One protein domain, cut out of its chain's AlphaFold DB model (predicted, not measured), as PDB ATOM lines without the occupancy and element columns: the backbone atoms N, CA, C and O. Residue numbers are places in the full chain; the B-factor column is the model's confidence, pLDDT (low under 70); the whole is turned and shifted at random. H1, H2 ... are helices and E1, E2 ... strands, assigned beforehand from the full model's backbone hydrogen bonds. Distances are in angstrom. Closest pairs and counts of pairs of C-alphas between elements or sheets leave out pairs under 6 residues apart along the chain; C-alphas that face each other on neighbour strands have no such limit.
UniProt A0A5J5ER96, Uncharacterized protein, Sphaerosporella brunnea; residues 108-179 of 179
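What this domain is: This is residues 108 to 179 of the 179 residues of an uncharacterized protein of Sphaerosporella brunnea (UniProt A0A5J5ER96). A long hairpin, E2 and E3, makes the length, with short E1 beside E2 and two small helices, H1 and H2, near the end where E2 begins. A loop without named elements, residues 128 to 153, joins H2 to E2. The printed part has 72 residues, ordered E1, H1, H2, E2, E3; the sheet E1 - E2 - E3 is antiparallel, the class mixed, with under half of the residues in named elements. It is only just compact, close to loose: radius of gyration of the C-alphas 13.2 A, spans 43 by 24 by 21 A.

Where its parts are: E2, residues 154 to 162, spans 25.2 A from (117.782, 159.380, 115.364). E3, 169 to 176, spans 22.8 A, ending at (114.248, 158.403, 118.374). E1 is 110 to 112, H1 114 to 118, H2 120 to 127.

How they stand to each other: E2 and E3 are antiparallel at 153 degrees, N 157 to O 173 2.8 A. E1 and E2 are antiparallel at 155 degrees, N 111 to O 156 2.8 A. H1 and H2 only graze the sheet; they touch only at the corner, closest C-alphas Thr 116 and Gly 122, 4.8 A. H2 has every O i to N i+4 pair within hydrogen-bond range; H1 has 0 of 1, but 2 of 2 O i to N i+3.

The domain as a whole: C-alphas 118 and 165 are farthest apart, 43.0 A. The printed part has no cut; the link H2 to E2 is long. Residues 129 to 149 are among those with pLDDT under 70.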
ATOM      1  N   ILE A 108     131.018 165.733 122.259       65.69
ATOM      2  CA  ILE A 108     132.008 164.691 122.022       65.69
ATOM      3  C   ILE A 108     131.235 163.435 121.643       65.69
ATOM      4  O   ILE A 108     130.527 162.872 122.483       65.69
ATOM      5  N   ASN A 109     131.417 163.003 120.391       71.94
ATOM      6  CA  ASN A 109     130.917 161.747 119.826       71.94
ATOM      7  C   ASN A 109     129.383 161.652 119.675       71.94
ATOM      8  O   ASN A 109     128.787 160.640 120.056       71.94
ATOM      9  N   THR A 110     128.754 162.686 119.103       76.88
ATOM     10  CA  THR A 110     127.330 162.675 118.719       76.88
ATOM     11  C   THR A 110     127.180 162.493 117.207       76.88
ATOM     12  O   THR A 110     127.825 163.197 116.426       76.88
ATOM     13  N   CYS A 111     126.309 161.572 116.798       79.06
ATOM     14  CA  CYS A 111     125.965 161.299 115.405       79.06
ATOM     15  C   CYS A 111     124.450 161.398 115.210       79.06
ATOM     16  O   CYS A 111     123.687 160.924 116.053       79.06
ATOM     17  N   ILE A 112     124.014 161.937 114.076       80.75
ATOM     18  CA  ILE A 112     122.599 161.997 113.683       80.75
ATOM     19  C   ILE A 112     122.415 161.424 112.275       80.75
ATOM     20  O   ILE A 112     123.368 161.426 111.496       80.75
ATOM     21  N   ASN A 113     121.229 160.914 111.936       82.94
ATOM     22  CA  ASN A 113     120.893 160.619 110.536       82.94
ATOM     23  C   ASN A 113     120.276 161.839 109.842       82.94
ATOM     24  O   ASN A 113     119.907 162.816 110.487       82.94
ATOM     25  N   THR A 114     120.149 161.773 108.517       83.31
ATOM     26  CA  THR A 114     119.642 162.881 107.696       83.31
ATOM     27  C   THR A 114     118.218 163.294 108.078       83.31
ATOM     28  O   THR A 114     117.927 164.481 108.129       83.31
ATOM     29  N   ASN A 115     117.355 162.338 108.438       83.62
ATOM     30  CA  ASN A 115     115.964 162.612 108.825       83.62
ATOM     31  C   ASN A 115     115.866 163.443 110.114       83.62
ATOM     32  O   ASN A 115     114.868 164.116 110.356       83.62
ATOM     33  N   THR A 116     116.904 163.431 110.955       83.69
ATOM     34  CA  THR A 116     116.979 164.290 112.141       83.69
ATOM     35  C   THR A 116     117.009 165.774 111.775       83.69
ATOM     36  O   THR A 116     116.530 166.589 112.556       83.69
ATOM     37  N   LEU A 117     117.469 166.152 110.581       85.56
ATOM     38  CA  LEU A 117     117.534 167.559 110.163       85.56
ATOM     39  C   LEU A 117     116.156 168.200 109.937       85.56
ATOM     40  O   LEU A 117     116.036 169.429 109.930       85.56
ATOM     41  N   ASP A 118     115.099 167.394 109.827       86.31
ATOM     42  CA  ASP A 118     113.734 167.894 109.674       86.31
ATOM     43  C   ASP A 118     113.182 168.487 110.985       86.31
ATOM     44  O   ASP A 118     112.332 169.383 110.955       86.31
ATOM     45  N   CYS A 119     113.735 168.106 112.143       86.06
ATOM     46  CA  CYS A 119     113.317 168.619 113.451       86.06
ATOM     47  C   CYS A 119     114.248 169.720 113.998       86.06
ATOM     48  O   CYS A 119     115.437 169.788 113.686       86.06
ATOM     49  N   GLU A 120     113.703 170.601 114.847       88.06
ATOM     50  CA  GLU A 120     114.465 171.710 115.448       88.06
ATOM     51  C   GLU A 120     115.665 171.212 116.258       88.06
ATOM     52  O   GLU A 120     116.770 171.740 116.127       88.06
ATOM     53  N   PHE A 121     115.452 170.174 117.064       85.50
ATOM     54  CA  PHE A 121     116.492 169.597 117.900       85.50
ATOM     55  C   PHE A 121     117.644 169.026 117.069       85.50
ATOM     56  O   PHE A 121     118.808 169.219 117.404       85.50
ATOM     57  N   GLY A 122     117.337 168.380 115.945       85.12
ATOM     58  CA  GLY A 122     118.351 167.834 115.057       85.12
ATOM     59  C   GLY A 122     119.199 168.887 114.360       85.12
ATOM     60  O   GLY A 122     120.415 168.725 114.296       85.12
ATOM     61  N   ARG A 123     118.588 169.997 113.929       87.56
ATOM     62  CA  ARG A 123     119.332 171.152 113.398       87.56
ATOM     63  C   ARG A 123     120.247 171.769 114.455       87.56
ATOM     64  O   ARG A 123     121.420 172.002 114.188       87.56
ATOM     65  N   LEU A 124     119.754 171.930 115.689       88.06
ATOM     66  CA  LEU A 124     120.577 172.404 116.810       88.06
ATOM     67  C   LEU A 124     121.807 171.509 117.039       88.06
ATOM     68  O   LEU A 124     122.896 172.010 117.321       88.06
ATOM     69  N   VAL A 125     121.615 170.191 116.943       83.31
ATOM     70  CA  VAL A 125     122.668 169.179 117.098       83.31
ATOM     71  C   VAL A 125     123.693 169.253 115.961       83.31
ATOM     72  O   VAL A 125     124.891 169.222 116.242       83.31
ATOM     73  N   GLU A 126     123.246 169.370 114.707       84.38
ATOM     74  CA  GLU A 126     124.111 169.513 113.525       84.38
ATOM     75  C   GLU A 126     125.002 170.758 113.617       84.38
ATOM     76  O   GLU A 126     126.228 170.644 113.531       84.38
ATOM     77  N   ASP A 127     124.394 171.921 113.876       82.56
ATOM     78  CA  ASP A 127     125.051 173.236 113.868       82.56
ATOM     79  C   ASP A 127     126.265 173.321 114.807       82.56
ATOM     80  O   ASP A 127     127.157 174.154 114.630       82.56
ATOM     81  N   HIS A 128     126.312 172.462 115.824       73.00
ATOM     82  CA  HIS A 128     127.282 172.542 116.904       73.00
ATOM     83  C   HIS A 128     128.203 171.328 117.020       73.00
ATOM     84  O   HIS A 128     128.754 171.101 118.094       73.00
ATOM     85  N   VAL A 129     128.497 170.636 115.915       67.88
ATOM     86  CA  VAL A 129     129.557 169.601 115.801       67.88
ATOM     87  C   VAL A 129     129.057 168.151 115.949       67.88
ATOM     88  O   VAL A 129     129.835 167.248 116.260       67.88
ATOM     89  N   ALA A 130     127.779 167.863 115.683       66.69
ATOM     90  CA  ALA A 130     127.389 166.477 115.418       66.69
ATOM     91  C   ALA A 130     127.767 166.053 113.997       66.69
ATOM     92  O   ALA A 130     127.662 166.822 113.044       66.69
ATOM     93  N   PHE A 131     128.169 164.793 113.841       69.69
ATOM     94  CA  PHE A 131     128.395 164.226 112.519       69.69
ATOM     95  C   PHE A 131     127.061 163.762 111.938       69.69
ATOM     96  O   PHE A 131     126.440 162.830 112.462       69.69
ATOM     97  N   VAL A 132     126.636 164.380 110.834       67.25
ATOM     98  CA  VAL A 132     125.560 163.817 110.016       67.25
ATOM     99  C   VAL A 132     126.105 162.567 109.347       67.25
ATOM    100  O   VAL A 132     127.018 162.606 108.518       67.25
ATOM    101  N   LYS A 133     125.576 161.426 109.759       69.25
ATOM    102  CA  LYS A 133     126.020 160.137 109.274       69.25
ATOM    103  C   LYS A 133     125.223 159.797 108.022       69.25
ATOM    104  O   LYS A 133     124.037 159.501 108.102       69.25
ATOM    105  N   ASN A 134     125.910 159.838 106.882       61.38
ATOM    106  CA  ASN A 134     125.343 159.555 105.558       61.38
ATOM    107  C   ASN A 134     125.922 158.281 104.911       61.38
ATOM    108  O   ASN A 134     125.494 157.895 103.828       61.38
ATOM    109  N   ILE A 135     126.913 157.639 105.546       54.84
ATOM    110  CA  ILE A 135     127.586 156.427 105.049       54.84
ATOM    111  C   ILE A 135     127.551 155.336 106.125       54.84
ATOM    112  O   ILE A 135     127.864 155.649 107.283       54.84
ATOM    113  N   PRO A 136     127.179 154.088 105.775       54.22
ATOM    114  CA  PRO A 136     127.065 153.014 106.742       54.22
ATOM    115  C   PRO A 136     128.325 152.843 107.596       54.22
ATOM    116  O   PRO A 136     129.449 153.007 107.122       54.22
ATOM    117  N   THR A 137     128.141 152.502 108.866       56.94
ATOM    118  CA  THR A 137     129.216 152.159 109.796       56.94
ATOM    119  C   THR A 137     130.064 151.045 109.203       56.94
ATOM    120  O   THR A 137     129.533 150.042 108.727       56.94
ATOM    121  N   HIS A 138     131.388 151.200 109.267       44.62
ATOM    122  CA  HIS A 138     132.315 150.137 108.892       44.62
ATOM    123  C   HIS A 138     131.956 148.841 109.641       44.62
ATOM    124  O   HIS A 138     131.592 148.874 110.815       44.62
ATOM    125  N   TRP A 139     132.048 147.696 108.964       46.00
ATOM    126  CA  TRP A 139     131.571 146.385 109.433       46.00
ATOM    127  C   TRP A 139     132.214 145.893 110.745       46.00
ATOM    128  O   TRP A 139     131.703 144.966 111.368       46.00
ATOM    129  N   GLU A 140     133.316 146.500 111.174       43.97
ATOM    130  CA  GLU A 140     133.985 146.236 112.460       43.97
ATOM    131  C   GLU A 140     133.268 146.891 113.651       43.97
ATOM    132  O   GLU A 140     133.531 146.562 114.801       43.97
ATOM    133  N   LEU A 141     132.311 147.778 113.377       49.03
ATOM    134  CA  LEU A 141     131.450 148.445 114.348       49.03
ATOM    135  C   LEU A 141     130.020 147.881 114.299       49.03
ATOM    136  O   LEU A 141     129.066 148.593 114.579       49.03
ATOM    137  N   LYS A 142     129.860 146.600 113.931       40.78
ATOM    138  CA  LYS A 142     128.571 145.896 113.737       40.78
ATOM    139  C   LYS A 142     127.591 145.971 114.914       40.78
ATOM    140  O   LYS A 142     126.400 145.766 114.708       40.78
ATOM    141  N   GLU A 143     128.066 146.264 116.121       45.41
ATOM    142  CA  GLU A 143     127.212 146.472 117.300       45.41
ATOM    143  C   GLU A 143     126.665 147.909 117.411       45.41
ATOM    144  O   GLU A 143     125.761 148.182 118.200       45.41
ATOM    145  N   MET A 144     127.156 148.835 116.583       52.12
ATOM    146  CA  MET A 144     126.550 150.142 116.376       52.12
ATOM    147  C   MET A 144     125.353 149.971 115.435       52.12
ATOM    148  O   MET A 144     125.518 149.891 114.219       52.12
ATOM    149  N   TYR A 145     124.135 149.917 115.982       53.91
ATOM    150  CA  TYR A 145     122.924 150.035 115.164       53.91
ATOM    151  C   TYR A 145     122.994 151.332 114.365       53.91
ATOM    152  O   TYR A 145     122.990 152.428 114.928       53.91
ATOM    153  N   ASP A 146     123.116 151.195 113.050       58.75
ATOM    154  CA  ASP A 146     123.425 152.312 112.184       58.75
ATOM    155  C   ASP A 146     122.220 153.252 112.044       58.75
ATOM    156  O   ASP A 146     121.190 152.835 111.499       58.75
ATOM    157  N   PRO A 147     122.308 154.519 112.492       61.12
ATOM    158  CA  PRO A 147     121.189 155.449 112.375       61.12
ATOM    159  C   PRO A 147     120.777 155.700 110.910       61.12
ATOM    160  O   PRO A 147     119.644 156.103 110.662       61.12
ATOM    161  N   ILE A 148     121.635 155.382 109.932       65.50
ATOM    162  CA  ILE A 148     121.378 155.565 108.492       65.50
ATOM    163  C   ILE A 148     120.211 154.741 107.961       65.50
ATOM    164  O   ILE A 148     119.458 155.221 107.121       65.50
ATOM    165  N   HIS A 149     120.038 153.507 108.432       64.06
ATOM    166  CA  HIS A 149     118.958 152.641 107.945       64.06
ATOM    167  C   HIS A 149     117.634 152.883 108.672       64.06
ATOM    168  O   HIS A 149     116.648 152.194 108.415       64.06
ATOM    169  N   THR A 150     117.609 153.841 109.599       70.88
ATOM    170  CA  THR A 150     116.414 154.129 110.378       70.88
ATOM    171  C   THR A 150     115.562 155.164 109.640       70.88
ATOM    172  O   THR A 150     116.053 156.263 109.393       70.88
ATOM    173  N   PRO A 151     114.288 154.864 109.319       75.44
ATOM    174  CA  PRO A 151     113.404 155.836 108.675       75.44
ATOM    175  C   PRO A 151     113.013 156.985 109.619       75.44
ATOM    176  O   PRO A 151     112.626 158.051 109.163       75.44
ATOM    177  N   TRP A 152     113.152 156.794 110.930       80.62
ATOM    178  CA  TRP A 152     112.909 157.805 111.956       80.62
ATOM    179  C   TRP A 152     114.157 158.664 112.233       80.62
ATOM    180  O   TRP A 152     115.277 158.189 112.033       80.62
ATOM    181  N   PRO A 153     113.995 159.898 112.730       82.06
ATOM    182  CA  PRO A 153     115.060 160.791 113.146       82.06
ATOM    183  C   PRO A 153     115.703 160.208 114.388       82.06
ATOM    184  O   PRO A 153     115.043 159.914 115.389       82.06
ATOM    185  N   VAL A 154     117.005 159.992 114.300       80.56
ATOM    186  CA  VAL A 154     117.782 159.380 115.364       80.56
ATOM    187  C   VAL A 154     118.947 160.271 115.739       80.56
ATOM    188  O   VAL A 154     119.721 160.711 114.883       80.56
ATOM    189  N   VAL A 155     119.111 160.442 117.048       79.75
ATOM    190  CA  VAL A 155     120.320 160.978 117.668       79.75
ATOM    191  C   VAL A 155     121.018 159.843 118.397       79.75
ATOM    192  O   VAL A 155     120.408 159.101 119.165       79.75
ATOM    193  N   THR A 156     122.312 159.695 118.137       78.25
ATOM    194  CA  THR A 156     123.172 158.699 118.771       78.25
ATOM    195  C   THR A 156     124.312 159.397 119.496       78.25
ATOM    196  O   THR A 156     124.998 160.232 118.913       78.25
ATOM    197  N   ILE A 157     124.544 159.040 120.755       78.25
ATOM    198  CA  ILE A 157     125.596 159.613 121.600       78.25
ATOM    199  C   ILE A 157     126.470 158.476 122.114       78.25
ATOM    200  O   ILE A 157     125.962 157.536 122.726       78.25
ATOM    201  N   SER A 158     127.783 158.555 121.900       75.31
ATOM    202  CA  SER A 158     128.715 157.607 122.511       75.31
ATOM    203  C   SER A 158     129.018 157.992 123.955       75.31
ATOM    204  O   SER A 158     129.348 159.139 124.267       75.31
ATOM    205  N   LYS A 159     128.930 157.002 124.836       74.94
ATOM    206  CA  LYS A 159     129.159 157.117 126.270       74.94
ATOM    207  C   LYS A 159     130.159 156.045 126.704       74.94
ATOM    208  O   LYS A 159     130.202 154.953 126.143       74.94
ATOM    209  N   SER A 160     130.979 156.368 127.700       75.00
ATOM    210  CA  SER A 160     131.961 155.440 128.266       75.00
ATOM    211  C   SER A 160     131.442 154.910 129.594       75.00
ATOM    212  O   SER A 160     131.185 155.697 130.509       75.00
ATOM    213  N   LEU A 161     131.329 153.588 129.708       73.88
ATOM    214  CA  LEU A 161     130.976 152.910 130.950       73.88
ATOM    215  C   LEU A 161     132.211 152.299 131.591       73.88
ATOM    216  O   LEU A 161     133.099 151.772 130.919       73.88
ATOM    217  N   VAL A 162     132.231 152.372 132.916       73.88
ATOM    218  CA  VAL A 162     133.252 151.785 133.767       73.88
ATOM    219  C   VAL A 162     132.561 150.891 134.787       73.88
ATOM    220  O   VAL A 162     131.683 151.321 135.543       73.88
ATOM    221  N   ARG A 163     132.974 149.628 134.806       71.25
ATOM    222  CA  ARG A 163     132.626 148.647 135.832       71.25
ATOM    223  C   ARG A 163     133.819 148.464 136.768       71.25
ATOM    224  O   ARG A 163     134.958 148.514 136.300       71.25
ATOM    225  N   PRO A 164     133.596 148.225 138.069       70.69
ATOM    226  CA  PRO A 164     134.678 147.816 138.952       70.69
ATOM    227  C   PRO A 164     135.353 146.555 138.394       70.69
ATOM    228  O   PRO A 164     134.684 145.548 138.187       70.69
ATOM    229  N   ASN A 165     136.668 146.615 138.171       72.88
ATOM    230  CA  ASN A 165     137.500 145.495 137.707       72.88
ATOM    231  C   ASN A 165     137.230 144.980 136.276       72.88
ATOM    232  O   ASN A 165     137.682 143.887 135.943       72.88
ATOM    233  N   GLU A 166     136.561 145.751 135.416       71.19
ATOM    234  CA  GLU A 166     136.417 145.423 133.989       71.19
ATOM    235  C   GLU A 166     137.003 146.539 133.106       71.19
ATOM    236  O   GLU A 166     137.094 147.693 133.543       71.19
ATOM    237  N   PRO A 167     137.422 146.230 131.863       69.62
ATOM    238  CA  PRO A 167     137.858 147.251 130.918       69.62
ATOM    239  C   PRO A 167     136.738 148.256 130.626       69.62
ATOM    240  O   PRO A 167     135.553 147.937 130.689       69.62
ATOM    241  N   HIS A 168     137.123 149.484 130.274       68.00
ATOM    242  CA  HIS A 168     136.172 150.491 129.811       68.00
ATOM    243  C   HIS A 168     135.521 150.003 128.517       68.00
ATOM    244  O   HIS A 168     136.224 149.601 127.589       68.00
ATOM    245  N   PHE A 169     134.198 150.092 128.429       71.69
ATOM    246  CA  PHE A 169     133.480 149.807 127.193       71.69
ATOM    247  C   PHE A 169     132.675 151.027 126.757       71.69
ATOM    248  O   PHE A 169     132.054 151.730 127.562       71.69
ATOM    249  N   LEU A 170     132.740 151.306 125.458       68.31
ATOM    250  CA  LEU A 170     131.967 152.356 124.814       68.31
ATOM    251  C   LEU A 170     130.598 151.787 124.461       68.31
ATOM    252  O   LEU A 170     130.508 150.736 123.832       68.31
ATOM    253  N   PHE A 171     129.540 152.495 124.834       69.94
ATOM    254  CA  PHE A 171     128.188 152.195 124.383       69.94
ATOM    255  C   PHE A 171     127.608 153.379 123.627       69.94
ATOM    256  O   PHE A 171     128.079 154.514 123.743       69.94
ATOM    257  N   LEU A 172     126.569 153.108 122.846       69.00
ATOM    258  CA  LEU A 172     125.797 154.132 122.169       69.00
ATOM    259  C   LEU A 172     124.439 154.256 122.836       69.00
ATOM    260  O   LEU A 172     123.685 153.289 122.925       69.00
ATOM    261  N   TRP A 173     124.127 155.462 123.276       73.62
ATOM    262  CA  TRP A 173     122.774 155.828 123.634       73.62
ATOM    263  C   TRP A 173     122.061 156.363 122.397       73.62
ATOM    264  O   TRP A 173     122.624 157.165 121.651       73.62
ATOM    265  N   ARG A 174     120.833 155.899 122.175       75.44
ATOM    266  CA  ARG A 174     120.019 156.224 121.007       75.44
ATOM    267  C   ARG A 174     118.703 156.835 121.470       75.44
ATOM    268  O   ARG A 174     117.993 156.190 122.238       75.44
ATOM    269  N   SER A 175     118.360 157.993 120.917       77.44
ATOM    270  CA  SER A 175     117.013 158.567 120.982       77.44
ATOM    271  C   SER A 175     116.378 158.566 119.603       77.44
ATOM    272  O   SER A 175     117.037 158.900 118.614       77.44
ATOM    273  N   VAL A 176     115.105 158.182 119.542       81.81
ATOM    274  CA  VAL A 176     114.248 158.403 118.374       81.81
ATOM    275  C   VAL A 176     113.435 159.651 118.670       81.81
ATOM    276  O   VAL A 176     112.689 159.656 119.645       81.81
ATOM    277  N   LEU A 177     113.597 160.687 117.853       79.62
ATOM    278  CA  LEU A 177     112.907 161.953 118.079       79.62
ATOM    279  C   LEU A 177     111.441 161.855 117.622       79.62
ATOM    280  O   LEU A 177     111.151 161.138 116.655       79.62
ATOM    281  N   PRO A 178     110.514 162.561 118.289       70.75
ATOM    282  CA  PRO A 178     109.129 162.639 117.847       70.75
ATOM    283  C   PRO A 178     109.020 163.329 116.477       70.75
ATOM    284  O   PRO A 178     109.783 164.246 116.164       70.75
ATOM    285  N   TRP A 179     108.072 162.850 115.669       59.09
ATOM    286  CA  TRP A 179     107.677 163.404 114.368       59.09
ATOM    287  C   TRP A 179     106.499 164.358 114.499       59.09
ATOM    288  O   TRP A 179     105.545 163.996 115.225       59.09
TER     289      TRP A 179